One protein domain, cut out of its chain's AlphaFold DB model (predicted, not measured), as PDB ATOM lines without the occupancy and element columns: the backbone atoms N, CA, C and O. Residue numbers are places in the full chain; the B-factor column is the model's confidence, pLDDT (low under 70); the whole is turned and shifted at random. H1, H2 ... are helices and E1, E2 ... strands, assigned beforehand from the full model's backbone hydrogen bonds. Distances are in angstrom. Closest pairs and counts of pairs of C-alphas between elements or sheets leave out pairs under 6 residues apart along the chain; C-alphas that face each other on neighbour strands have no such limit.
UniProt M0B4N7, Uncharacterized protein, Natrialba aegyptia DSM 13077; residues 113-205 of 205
ATOM      1  N   ALA A 113     -57.862  15.222 -22.017       60.25
ATOM      2  CA  ALA A 113     -57.336  16.528 -22.362       60.25
ATOM      3  C   ALA A 113     -56.616  16.440 -23.712       60.25
ATOM      4  O   ALA A 113     -55.610  15.738 -23.857       60.25
ATOM      5  N   GLU A 114     -57.205  17.084 -24.716       78.12
ATOM      6  CA  GLU A 114     -56.751  16.998 -26.096       78.12
ATOM      7  C   GLU A 114     -55.384  17.676 -26.213       78.12
ATOM      8  O   GLU A 114     -55.154  18.741 -25.634       78.12
ATOM      9  N   ILE A 115     -54.454  17.038 -26.925       83.12
ATOM     10  CA  ILE A 115     -53.125  17.599 -27.162       83.12
ATOM     11  C   ILE A 115     -53.249  18.895 -27.966       83.12
ATOM     12  O   ILE A 115     -54.061  18.989 -28.887       83.12
ATOM     13  N   HIS A 116     -52.449  19.901 -27.622       85.75
ATOM     14  CA  HIS A 116     -52.479  21.179 -28.318       85.75
ATOM     15  C   HIS A 116     -52.185  20.981 -29.828       85.75
ATOM     16  O   HIS A 116     -51.214  20.303 -30.174       85.75
ATOM     17  N   PRO A 117     -52.979  21.556 -30.757       81.62
ATOM     18  CA  PRO A 117     -52.896  21.264 -32.199       81.62
ATOM     19  C   PRO A 117     -51.567  21.677 -32.848       81.62
ATOM     20  O   PRO A 117     -51.198  21.164 -33.909       81.62
ATOM     21  N   ASP A 118     -50.849  22.603 -32.212       83.88
ATOM     22  CA  ASP A 118     -49.532  23.072 -32.657       83.88
ATOM     23  C   ASP A 118     -48.361  22.222 -32.145       83.88
ATOM     24  O   ASP A 118     -47.201  22.503 -32.458       83.88
ATOM     25  N   VAL A 119     -48.646  21.140 -31.417       85.62
ATOM     26  CA  VAL A 119     -47.639  20.131 -31.094       85.62
ATOM     27  C   VAL A 119     -47.288  19.342 -32.358       85.62
ATOM     28  O   VAL A 119     -48.143  18.751 -33.015       85.62
ATOM     29  N   ARG A 120     -46.000  19.333 -32.719       78.06
ATOM     30  CA  ARG A 120     -45.494  18.692 -33.951       78.06
ATOM     31  C   ARG A 120     -44.480  17.570 -33.730       78.06
ATOM     32  O   ARG A 120     -44.244  16.796 -34.651       78.06
ATOM     33  N   TRP A 121     -43.872  17.490 -32.547       75.56
ATOM     34  CA  TRP A 121     -42.710  16.619 -32.294       75.56
ATOM     35  C   TRP A 121     -42.815  15.717 -31.069       75.56
ATOM     36  O   TRP A 121     -41.896  14.935 -30.838       75.56
ATOM     37  N   LEU A 122     -43.890  15.847 -30.293       81.56
ATOM     38  CA  LEU A 122     -44.147  15.035 -29.110       81.56
ATOM     39  C   LEU A 122     -45.568  14.500 -29.179       81.56
ATOM     40  O   LEU A 122     -46.495  15.232 -29.513       81.56
ATOM     41  N   GLU A 123     -45.736  13.225 -28.876       82.38
ATOM     42  CA  GLU A 123     -47.047  12.602 -28.749       82.38
ATOM     43  C   GLU A 123     -47.543  12.694 -27.304       82.38
ATOM     44  O   GLU A 123     -46.772  12.950 -26.379       82.38
ATOM     45  N   SER A 124     -48.842  12.480 -27.092       78.12
ATOM     46  CA  SER A 124     -49.417  12.463 -25.745       78.12
ATOM     47  C   SER A 124     -48.691  11.437 -24.879       78.12
ATOM     48  O   SER A 124     -48.628  10.263 -25.236       78.12
ATOM     49  N   GLY A 125     -48.154  11.864 -23.738       78.44
ATOM     50  CA  GLY A 125     -47.348  10.995 -22.883       78.44
ATOM     51  C   GLY A 125     -45.872  10.873 -23.250       78.44
ATOM     52  O   GLY A 125     -45.159  10.191 -22.523       78.44
ATOM     53  N   GLN A 126     -45.375  11.552 -24.281       83.00
ATOM     54  CA  GLN A 126     -43.936  11.699 -24.505       83.00
ATOM     55  C   GLN A 126     -43.398  12.956 -23.826       83.00
ATOM     56  O   GLN A 126     -44.106  13.947 -23.639       83.00
ATOM     57  N   VAL A 127     -42.116  12.920 -23.490       87.62
ATOM     58  CA  VAL A 127     -41.359  14.052 -22.962       87.62
ATOM     59  C   VAL A 127     -40.080  14.198 -23.780       87.62
ATOM     60  O   VAL A 127     -39.437  13.206 -24.118       87.62
ATOM     61  N   LEU A 128     -39.714  15.428 -24.132       89.06
ATOM     62  CA  LEU A 128     -38.381  15.723 -24.649       89.06
ATOM     63  C   LEU A 128     -37.482  16.050 -23.457       89.06
ATOM     64  O   LEU A 128     -37.747  17.012 -22.733       89.06
ATOM     65  N   VAL A 129     -36.443  15.251 -23.267       89.50
ATOM     66  CA  VAL A 129     -35.386  15.470 -22.284       89.50
ATOM     67  C   VAL A 129     -34.224  16.135 -23.008       89.50
ATOM     68  O   VAL A 129     -33.793  15.665 -24.058       89.50
ATOM     69  N   VAL A 130     -33.757  17.269 -22.500       89.00
ATOM     70  CA  VAL A 130     -32.616  18.000 -23.052       89.00
ATOM     71  C   VAL A 130     -31.579  18.144 -21.955       89.00
ATOM     72  O   VAL A 130     -31.785  18.884 -20.987       89.00
ATOM     73  N   ASP A 131     -30.454  17.461 -22.120       85.94
ATOM     74  CA  ASP A 131     -29.358  17.528 -21.168       85.94
ATOM     75  C   ASP A 131     -28.445  18.711 -21.478       85.94
ATOM     76  O   ASP A 131     -27.920  18.897 -22.581       85.94
ATOM     77  N   ARG A 132     -28.247  19.555 -20.466       84.31
ATOM     78  CA  ARG A 132     -27.298  20.666 -20.486       84.31
ATOM     79  C   ARG A 132     -26.229  20.430 -19.439       84.31
ATOM     80  O   ARG A 132     -26.411  19.680 -18.489       84.31
ATOM     81  N   SER A 133     -25.112  21.141 -19.578       82.62
ATOM     82  CA  SER A 133     -23.918  20.917 -18.755       82.62
ATOM     83  C   SER A 133     -24.161  20.923 -17.239       82.62
ATOM     84  O   SER A 133     -23.416  20.245 -16.544       82.62
ATOM     85  N   ASN A 134     -25.176  21.646 -16.745       81.94
ATOM     86  CA  ASN A 134     -25.514  21.742 -15.316       81.94
ATOM     87  C   ASN A 134     -27.028  21.612 -15.039       81.94
ATOM     88  O   ASN A 134     -27.501  22.048 -13.994       81.94
ATOM     89  N   SER A 135     -27.823  21.142 -16.003       84.81
ATOM     90  CA  SER A 135     -29.277  21.052 -15.825       84.81
ATOM     91  C   SER A 135     -29.909  20.131 -16.853       84.81
ATOM     92  O   SER A 135     -29.524  20.175 -18.021       84.81
ATOM     93  N   THR A 136     -30.961  19.428 -16.465       87.81
ATOM     94  CA  THR A 136     -31.802  18.662 -17.381       87.81
ATOM     95  C   THR A 136     -33.132  19.390 -17.563       87.81
ATOM     96  O   THR A 136     -33.822  19.738 -16.601       87.81
ATOM     97  N   GLU A 137     -33.486  19.670 -18.813       89.00
ATOM     98  CA  GLU A 137     -34.772  20.253 -19.191       89.00
ATOM     99  C   GLU A 137     -35.722  19.139 -19.632       89.00
ATOM    100  O   GLU A 137     -35.384  18.332 -20.490       89.00
ATOM    101  N   PHE A 138     -36.929  19.117 -19.081       88.69
ATOM    102  CA  PHE A 138     -37.997  18.202 -19.464       88.69
ATOM    103  C   PHE A 138     -39.128  19.008 -20.076       88.69
ATOM    104  O   PHE A 138     -39.602  19.987 -19.493       88.69
ATOM    105  N   ILE A 139     -39.560  18.606 -21.261       90.44
ATOM    106  CA  ILE A 139     -40.542  19.339 -22.044       90.44
ATOM    107  C   ILE A 139     -41.672  18.391 -22.398       90.44
ATOM    108  O   ILE A 139     -41.473  17.411 -23.111       90.44
ATOM    109  N   TRP A 140     -42.870  18.716 -21.935       90.88
ATOM    110  CA  TRP A 140     -44.076  17.956 -22.227       90.88
ATOM    111  C   TRP A 140     -44.911  18.661 -23.293       90.88
ATOM    112  O   TRP A 140     -44.932  19.895 -23.336       90.88
ATOM    113  N   PRO A 141     -45.648  17.913 -24.126       89.69
ATOM    114  CA  PRO A 141     -46.722  18.495 -24.911       89.69
ATOM    115  C   PRO A 141     -47.793  19.055 -23.971       89.69
ATOM    116  O   PRO A 141     -48.141  18.431 -22.966       89.69
ATOM    117  N   ALA A 142     -48.319  20.229 -24.290       88.00
ATOM    118  CA  ALA A 142     -49.411  20.842 -23.555       88.00
ATOM    119  C   ALA A 142     -50.771  20.345 -24.067       88.00
ATOM    120  O   ALA A 142     -50.899  19.834 -25.185       88.00
ATOM    121  N   THR A 143     -51.800  20.510 -23.247       86.12
ATOM    122  CA  THR A 143     -53.196  20.357 -23.661       86.12
ATOM    123  C   THR A 143     -53.691  21.631 -24.343       86.12
ATOM    124  O   THR A 143     -53.099  22.700 -24.181       86.12
ATOM    125  N   THR A 144     -54.812  21.542 -25.056       84.19
ATOM    126  CA  THR A 144     -55.508  22.684 -25.685       84.19
ATOM    127  C   THR A 144     -55.921  23.796 -24.714       84.19
ATOM    128  O   THR A 144     -56.281  24.882 -25.154       84.19
ATOM    129  N   GLU A 145     -55.871  23.549 -23.402       80.38
ATOM    130  CA  GLU A 145     -56.158  24.546 -22.364       80.38
ATOM    131  C   GLU A 145     -55.001  25.530 -22.117       80.38
ATOM    132  O   GLU A 145     -55.188  26.516 -21.403       80.38
ATOM    133  N   ASN A 146     -53.812  25.268 -22.665       80.88
ATOM    134  CA  ASN A 146     -52.654  26.153 -22.545       80.88
ATOM    135  C   ASN A 146     -52.495  26.983 -23.820       80.88
ATOM    136  O   ASN A 146     -52.710  26.472 -24.914       80.88
ATOM    137  N   ASP A 147     -52.066  28.239 -23.675       85.06
ATOM    138  CA  ASP A 147     -51.783  29.121 -24.816       85.06
ATOM    139  C   ASP A 147     -50.579  28.644 -25.648       85.06
ATOM    140  O   ASP A 147     -50.511  28.897 -26.848       85.06
ATOM    141  N   GLU A 148     -49.625  27.963 -25.007       90.62
ATOM    142  CA  GLU A 148     -48.403  27.470 -25.639       90.62
ATOM    143  C   GLU A 148     -48.444  25.941 -25.810       90.62
ATOM    144  O   GLU A 148     -48.880  25.232 -24.897       90.62
ATOM    145  N   PRO A 149     -47.945  25.401 -26.941       87.81
ATOM    146  CA  PRO A 149     -48.026  23.975 -27.257       87.81
ATOM    147  C   PRO A 149     -47.151  23.078 -26.380       87.81
ATOM    148  O   PRO A 149     -47.349  21.863 -26.375       87.81
ATOM    149  N   TYR A 150     -46.182  23.627 -25.650       89.94
ATOM    150  CA  TYR A 150     -45.249  22.852 -24.840       89.94
ATOM    151  C   TYR A 150     -45.086  23.445 -23.444       89.94
ATOM    152  O   TYR A 150     -45.172  24.652 -23.254       89.94
ATOM    153  N   LEU A 151     -44.808  22.589 -22.464       88.69
ATOM    154  CA  LEU A 151     -44.555  22.964 -21.077       88.69
ATOM    155  C   LEU A 151     -43.158  22.495 -20.673       88.69
ATOM    156  O   LEU A 151     -42.883  21.299 -20.701       88.69
ATOM    157  N   LEU A 152     -42.294  23.422 -20.271       88.75
ATOM    158  CA  LEU A 152     -40.924  23.168 -19.827       88.75
ATOM    159  C   LEU A 152     -40.824  23.145 -18.301       88.75
ATOM    160  O   LEU A 152     -41.371  24.010 -17.609       88.75
ATOM    161  N   ARG A 153     -40.032  22.202 -17.791       84.69
ATOM    162  CA  ARG A 153     -39.430  22.254 -16.456       84.69
ATOM    163  C   ARG A 153     -37.932  22.028 -16.542       84.69
ATOM    164  O   ARG A 153     -37.474  21.227 -17.347       84.69
ATOM    165  N   THR A 154     -37.191  22.690 -15.670       85.00
ATOM    166  CA  THR A 154     -35.739  22.558 -15.575       85.00
ATOM    167  C   THR A 154     -35.386  22.045 -14.190       85.00
ATOM    168  O   THR A 154     -35.947  22.515 -13.204       85.00
ATOM    169  N   PHE A 155     -34.472  21.085 -14.131       81.62
ATOM    170  CA  PHE A 155     -33.915  20.544 -12.898       81.62
ATOM    171  C   PHE A 155     -32.410  20.756 -12.951       81.62
ATOM    172  O   PHE A 155     -31.780  20.398 -13.948       81.62
ATOM    173  N   ASP A 156     -31.846  21.375 -11.922       80.06
ATOM    174  CA  ASP A 156     -30.398  21.503 -11.788       80.06
ATOM    175  C   ASP A 156     -29.836  20.399 -10.871       80.06
ATOM    176  O   ASP A 156     -30.574  19.658 -10.220       80.06
ATOM    177  N   ASP A 157     -28.515  20.223 -10.877       68.69
ATOM    178  CA  ASP A 157     -27.827  19.179 -10.107       68.69
ATOM    179  C   ASP A 157     -27.791  19.450  -8.589       68.69
ATOM    180  O   ASP A 157     -27.429  18.566  -7.806       68.69
ATOM    181  N   GLN A 158     -28.144  20.666  -8.170       63.66
ATOM    182  CA  GLN A 158     -28.062  21.154  -6.792       63.66
ATOM    183  C   GLN A 158     -29.437  21.170  -6.104       63.66
ATOM    184  O   GLN A 158     -29.501  21.125  -4.872       63.66
ATOM    185  N   ASP A 159     -30.516  21.221  -6.882       55.62
ATOM    186  CA  ASP A 159     -31.870  21.505  -6.442       55.62
ATOM    187  C   ASP A 159     -32.844  20.449  -6.986       55.62
ATOM    188  O   ASP A 159     -33.256  20.417  -8.146       55.62
ATOM    189  N   SER A 160     -33.216  19.526  -6.097       53.94
ATOM    190  CA  SER A 160     -34.326  18.596  -6.332       53.94
ATOM    191  C   SER A 160     -35.687  19.243  -6.035       53.94
ATOM    192  O   SER A 160     -36.729  18.634  -6.304       53.94
ATOM    193  N   GLU A 161     -35.718  20.447  -5.448       49.94
ATOM    194  CA  GLU A 161     -36.950  21.181  -5.182       49.94
ATOM    195  C   GLU A 161     -37.395  21.917  -6.440       49.94
ATOM    196  O   GLU A 161     -37.095  23.077  -6.656       49.94
ATOM    197  N   ARG A 162     -38.193  21.206  -7.240       55.50
ATOM    198  CA  ARG A 162     -39.396  21.657  -7.962       55.50
ATOM    199  C   ARG A 162     -39.619  23.185  -8.005       55.50
ATOM    200  O   ARG A 162     -40.633  23.679  -7.507       55.50
ATOM    201  N   THR A 163     -38.713  23.920  -8.635       50.22
ATOM    202  CA  THR A 163     -38.853  25.357  -8.839       50.22
ATOM    203  C   THR A 163     -39.739  25.608 -10.051       50.22
ATOM    204  O   THR A 163     -39.514  25.103 -11.147       50.22
ATOM    205  N   ASP A 164     -40.771  26.403  -9.790       57.41
ATOM    206  CA  ASP A 164     -41.591  27.134 -10.746       57.41
ATOM    207  C   ASP A 164     -42.719  26.413 -11.499       57.41
ATOM    208  O   ASP A 164     -42.760  25.204 -11.769       57.41
ATOM    209  N   ALA A 165     -43.734  27.235 -11.776       65.75
ATOM    210  CA  ALA A 165     -44.796  26.914 -12.708       65.75
ATOM    211  C   ALA A 165     -44.166  26.535 -14.060       65.75
ATOM    212  O   ALA A 165     -43.164  27.137 -14.445       65.75
ATOM    213  N   PRO A 166     -44.727  25.542 -14.772       77.38
ATOM    214  CA  PRO A 166     -44.201  25.160 -16.076       77.38
ATOM    215  C   PRO A 166     -44.129  26.380 -16.998       77.38
ATOM    216  O   PRO A 166     -45.079  27.162 -17.076       77.38
ATOM    217  N   ILE A 167     -43.002  26.535 -17.685       85.88
ATOM    218  CA  ILE A 167     -42.816  27.610 -18.659       85.88
ATOM    219  C   ILE A 167     -43.452  27.147 -19.970       85.88
ATOM    220  O   ILE A 167     -43.064  26.107 -20.500       85.88
ATOM    221  N   GLY A 168     -44.430  27.895 -20.478       88.19
ATOM    222  CA  GLY A 168     -44.984  27.662 -21.812       88.19
ATOM    223  C   GLY A 168     -43.925  27.921 -22.882       88.19
ATOM    224  O   GLY A 168     -43.229  28.932 -22.809       88.19
ATOM    225  N   LEU A 169     -43.783  27.005 -23.838       87.69
ATOM    226  CA  LEU A 169     -42.863  27.124 -24.962       87.69
ATOM    227  C   LEU A 169     -43.599  26.991 -26.291       87.69
ATOM    228  O   LEU A 169     -44.410  26.081 -26.496       87.69
ATOM    229  N   SER A 170     -43.190  27.838 -27.224       89.25
ATOM    230  CA  SER A 170     -43.638  27.803 -28.607       89.25
ATOM    231  C   SER A 170     -42.917  26.725 -29.422       89.25
ATOM    232  O   SER A 170     -41.854  26.204 -29.068       89.25
ATOM    233  N   THR A 171     -43.473  26.414 -30.589       84.94
ATOM    234  CA  THR A 171     -42.895  25.487 -31.571       84.94
ATOM    235  C   THR A 171     -41.465  25.893 -31.991       84.94
ATOM    236  O   THR A 171     -40.590  25.038 -32.116       84.94
ATOM    237  N   ASP A 172     -41.177  27.189 -32.151       84.81
ATOM    238  CA  ASP A 172     -39.833  27.673 -32.523       84.81
ATOM    239  C   ASP A 172     -38.801  27.424 -31.406       84.81
ATOM    240  O   ASP A 172     -37.678  26.980 -31.652       84.81
ATOM    241  N   GLU A 173     -39.206  27.604 -30.149       85.69
ATOM    242  CA  GLU A 173     -38.342  27.398 -28.982       85.69
ATOM    243  C   GLU A 173     -37.978  25.930 -28.746       85.69
ATOM    244  O   GLU A 173     -36.894  25.640 -28.226       85.69
ATOM    245  N   ILE A 174     -38.852  25.000 -29.139       84.06
ATOM    246  CA  ILE A 174     -38.526  23.569 -29.177       84.06
ATOM    247  C   ILE A 174     -37.551  23.269 -30.306       84.06
ATOM    248  O   ILE A 174     -36.577  22.546 -30.095       84.06
ATOM    249  N   GLN A 175     -37.747  23.860 -31.485       84.44
ATOM    250  CA  GLN A 175     -36.844  23.656 -32.614       84.44
ATOM    251  C   GLN A 175     -35.410  24.104 -32.298       84.44
ATOM    252  O   GLN A 175     -34.458  23.415 -32.665       84.44
ATOM    253  N   GLN A 176     -35.244  25.211 -31.570       83.19
ATOM    254  CA  GLN A 176     -33.931  25.659 -31.094       83.19
ATOM    255  C   GLN A 176     -33.292  24.666 -30.108       83.19
ATOM    256  O   GLN A 176     -32.069  24.525 -30.082       83.19
ATOM    257  N   ARG A 177     -34.104  23.958 -29.312       79.81
ATOM    258  CA  ARG A 177     -33.642  22.984 -28.309       79.81
ATOM    259  C   ARG A 177     -33.273  21.623 -28.892       79.81
ATOM    260  O   ARG A 177     -32.355  20.992 -28.386       79.81
ATOM    261  N   LEU A 178     -33.888  21.227 -30.005       78.50
ATOM    262  CA  LEU A 178     -33.505  20.026 -30.761       78.50
ATOM    263  C   LEU A 178     -32.077  20.094 -31.345       78.50
ATOM    264  O   LEU A 178     -31.575  19.100 -31.856       78.50
ATOM    265  N   GLY A 179     -31.423  21.262 -31.300       74.62
ATOM    266  CA  GLY A 179     -30.006  21.415 -31.643       74.62
ATOM    267  C   GLY A 179     -29.026  21.005 -30.533       74.62
ATOM    268  O   GLY A 179     -27.820  21.005 -30.783       74.62
ATOM    269  N   TYR A 180     -29.517  20.692 -29.332       73.38
ATOM    270  CA  TYR A 180     -28.731  20.194 -28.197       73.38
ATOM    271  C   TYR A 180     -28.856  18.669 -28.067       73.38
ATOM    272  O   TYR A 180     -29.648  18.046 -28.778       73.38
ATOM    273  N   ASP A 181     -28.069  18.077 -27.162       80.75
ATOM    274  CA  ASP A 181     -28.190  16.660 -26.808       80.75
ATOM    275  C   ASP A 181     -29.572  16.434 -26.181       80.75
ATOM    276  O   ASP A 181     -29.862  16.907 -25.080       80.75
ATOM    277  N   SER A 182     -30.478  15.868 -26.975       86.25
ATOM    278  CA  SER A 182     -31.894  15.774 -26.646       86.25
ATOM    279  C   SER A 182     -32.453  14.429 -27.073       86.25
ATOM    280  O   SER A 182     -32.177  13.937 -28.169       86.25
ATOM    281  N   GLU A 183     -33.270  13.848 -26.205       87.62
ATOM    282  CA  GLU A 183     -33.895  12.549 -26.401       87.62
ATOM    283  C   GLU A 183     -35.393  12.610 -26.102       87.62
ATOM    284  O   GLU A 183     -35.865  13.418 -25.303       87.62
ATOM    285  N   ARG A 184     -36.170  11.770 -26.788       87.44
ATOM    286  CA  ARG A 184     -37.601  11.611 -26.515       87.44
ATOM    287  C   ARG A 184     -37.779  10.362 -25.678       87.44
ATOM    288  O   ARG A 184     -37.409   9.282 -26.132       87.44
ATOM    289  N   CYS A 185     -38.395  10.514 -24.519       84.12
ATOM    290  CA  CYS A 185     -38.687   9.410 -23.614       84.12
ATOM    291  C   CYS A 185     -40.197   9.298 -23.409       84.12
ATOM    292  O   CYS A 185     -40.942  10.269 -23.601       84.12
ATOM    293  N   ASP A 186     -40.658   8.129 -22.974       82.44
ATOM    294  CA  ASP A 186     -42.013   8.023 -22.452       82.44
ATOM    295  C   ASP A 186     -42.090   8.668 -21.056       82.44
ATOM    296  O   ASP A 186     -41.170   8.586 -20.240       82.44
ATOM    297  N   THR A 187     -43.210   9.327 -20.755       78.06
ATOM    298  CA  THR A 187     -43.440   9.973 -19.452       78.06
ATOM    299  C   THR A 187     -43.430   8.958 -18.302       78.06
ATOM    300  O   THR A 187     -43.198   9.334 -17.159       78.06
ATOM    301  N   THR A 188     -43.670   7.672 -18.569       74.94
ATOM    302  CA  THR A 188     -43.589   6.596 -17.567       74.94
ATOM    303  C   THR A 188     -42.157   6.172 -17.242       74.94
ATOM    304  O   THR A 188     -41.927   5.599 -16.177       74.94
ATOM    305  N   GLU A 189     -41.197   6.475 -18.117       75.69
ATOM    306  CA  GLU A 189     -39.779   6.149 -17.931       75.69
ATOM    307  C   GLU A 189     -39.034   7.232 -17.143       75.69
ATOM    308  O   GLU A 189     -37.972   6.973 -16.574       75.69
ATOM    309  N   ILE A 190     -39.603   8.436 -17.051       76.19
ATOM    310  CA  ILE A 190     -39.036   9.532 -16.268       76.19
ATOM    311  C   ILE A 190     -39.593   9.547 -14.840       76.19
ATOM    312  O   ILE A 190     -40.797   9.505 -14.597       76.19
ATOM    313  N   HIS A 191     -38.710   9.698 -13.856       76.88
ATOM    314  CA  HIS A 191     -39.090   9.840 -12.443       76.88
ATOM    315  C   HIS A 191     -39.515  11.275 -12.070       76.88
ATOM    316  O   HIS A 191     -39.388  11.686 -10.916       76.88
ATOM    317  N   VAL A 192     -40.003  12.050 -13.045       75.19
ATOM    318  CA  VAL A 192     -40.366  13.461 -12.890       75.19
ATOM    319  C   VAL A 192     -41.860  13.653 -13.136       75.19
ATOM    320  O   VAL A 192     -42.388  13.279 -14.180       75.19
ATOM    321  N   ASP A 193     -42.541  14.303 -12.189       77.31
ATOM    322  CA  ASP A 193     -43.961  14.636 -12.324       77.31
ATOM    323  C   ASP A 193     -44.211  15.582 -13.508       77.31
ATOM    324  O   ASP A 193     -43.776  16.744 -13.499       77.31
ATOM    325  N   ALA A 194     -45.026  15.129 -14.464       75.75
ATOM    326  CA  ALA A 194     -45.526  15.972 -15.541       75.75
ATOM    327  C   ALA A 194     -46.338  17.165 -14.986       75.75
ATOM    328  O   ALA A 194     -47.176  16.979 -14.085       75.75
ATOM    329  N   PRO A 195     -46.140  18.385 -15.519       76.44
ATOM    330  CA  PRO A 195     -46.856  19.566 -15.065       76.44
ATOM    331  C   PRO A 195     -48.371  19.446 -15.278       76.44
ATOM    332  O   PRO A 195     -48.863  18.678 -16.107       76.44
ATOM    333  N   ARG A 196     -49.135  20.228 -14.506       73.62
ATOM    334  CA  ARG A 196     -50.578  20.371 -14.733       73.62
ATOM    335  C   ARG A 196     -50.786  21.008 -16.108       73.62
ATOM    336  O   ARG A 196     -50.152  22.018 -16.386       73.62
ATOM    337  N   GLY A 197     -51.650  20.418 -16.932       68.31
ATOM    338  CA  GLY A 197     -51.859  20.854 -18.317       68.31
ATOM    339  C   GLY A 197     -50.935  20.183 -19.340       68.31
ATOM    340  O   GLY A 197     -51.027  20.508 -20.514       68.31
ATOM    341  N   ALA A 198     -50.066  19.250 -18.935       77.44
ATOM    342  CA  ALA A 198     -49.372  18.383 -19.885       77.44
ATOM    343  C   ALA A 198     -50.325  17.318 -20.445       77.44
ATOM    344  O   ALA A 198     -51.086  16.705 -19.689       77.44
ATOM    345  N   ALA A 199     -50.244  17.061 -21.749       77.50
ATOM    346  CA  ALA A 199     -50.957  15.973 -22.402       77.50
ATOM    347  C   ALA A 199     -50.333  14.635 -21.970       77.50
ATOM    348  O   ALA A 199     -49.196  14.302 -22.316       77.50
ATOM    349  N   ARG A 200     -51.066  13.885 -21.144       72.81
ATOM    350  CA  ARG A 200     -50.616  12.609 -20.569       72.81
ATOM    351  C   ARG A 200     -51.001  11.442 -21.467       72.81
ATOM    352  O   ARG A 200     -51.956  11.524 -22.240       72.81
ATOM    353  N   ASN A 201     -50.251  10.346 -21.376       55.78
ATOM    354  CA  ASN A 201     -50.583   9.144 -22.130       55.78
ATOM    355  C   ASN A 201     -51.976   8.646 -21.709       55.78
ATOM    356  O   ASN A 201     -52.337   8.718 -20.533       55.78
ATOM    357  N   ARG A 202     -52.764   8.129 -22.658       46.72
ATOM    358  CA  ARG A 202     -54.152   7.679 -22.418       46.72
ATOM    359  C   ARG A 202     -54.252   6.442 -21.511       46.72
ATOM    360  O   ARG A 202     -55.356   5.981 -21.239       46.72
ATOM    361  N   GLY A 203     -53.121   5.896 -21.066       45.22
ATOM    362  CA  GLY A 203     -53.037   4.724 -20.207       45.22
ATOM    363  C   GLY A 203     -52.224   4.995 -18.949       45.22
ATOM    364  O   GLY A 203     -51.008   4.864 -18.975       45.22
ATOM    365  N   ALA A 204     -52.911   5.341 -17.859       34.34
ATOM    366  CA  ALA A 204     -52.525   4.996 -16.489       34.34
ATOM    367  C   ALA A 204     -53.690   5.329 -15.536       34.34
ATOM    368  O   ALA A 204     -53.753   6.418 -14.965       34.34
ATOM    369  N   ALA A 205     -54.620   4.383 -15.396       31.95
ATOM    370  CA  ALA A 205     -55.363   4.162 -14.158       31.95
ATOM    371  C   ALA A 205     -54.935   2.797 -13.612       31.95
ATOM    372  O   ALA A 205     -54.785   1.874 -14.447       31.95
TER     373      ALA A 205
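Overview. This is residues 113 to 205 of the 205 residues of an uncharacterized protein of Natrialba aegyptia DSM 13077 (UniProt M0B4N7). With little regular structure, the domain is one strongly twisted antiparallel sheet, order E4 E3 E2 E1 E5, with short helix H1 over one face and unnamed residues 190 to 197 crossing the other. The 93 printed residues run E1, E2, E3, E4, H1, E5, mostly strand, with 36 in named elements. The whole is compact, radius of gyration of the C-alphas 12.3 A, spanning 34 by 32 by 22 A.

Arrangement. E1, residues 126 to 132, E2, 135 to 141, E3, 150 to 156, and E4, 167 to 169, form a meander of successive antiparallel hairpins. Within hydrogen-bond range are N 130 and O 137, N 138 and O 153, and N 152 and O 167, each 2.8 A. H1, residues 171 to 177, is on the sheet, height 9.7 A, only just over E3 with 3 C-alphas; every O i to N i+4 pair is within range. E5, residues 182 to 186, is antiparallel to E1, with N 129 and O 183 at 2.8 A.

Along the chain. E1, 19.3 A long, begins at C-alpha 126 (-43.936, 11.699, -24.505). E2 and E3 measure 19.8 A each. E5, 13.4 A, ends at C-alpha 186 (-42.013, 8.023, -22.452).

Size, cuts and confidence. The printed part has no cut and no long link. Residues 113, 157 to 165, 197 and 201 to 205 have pLDDT under 70.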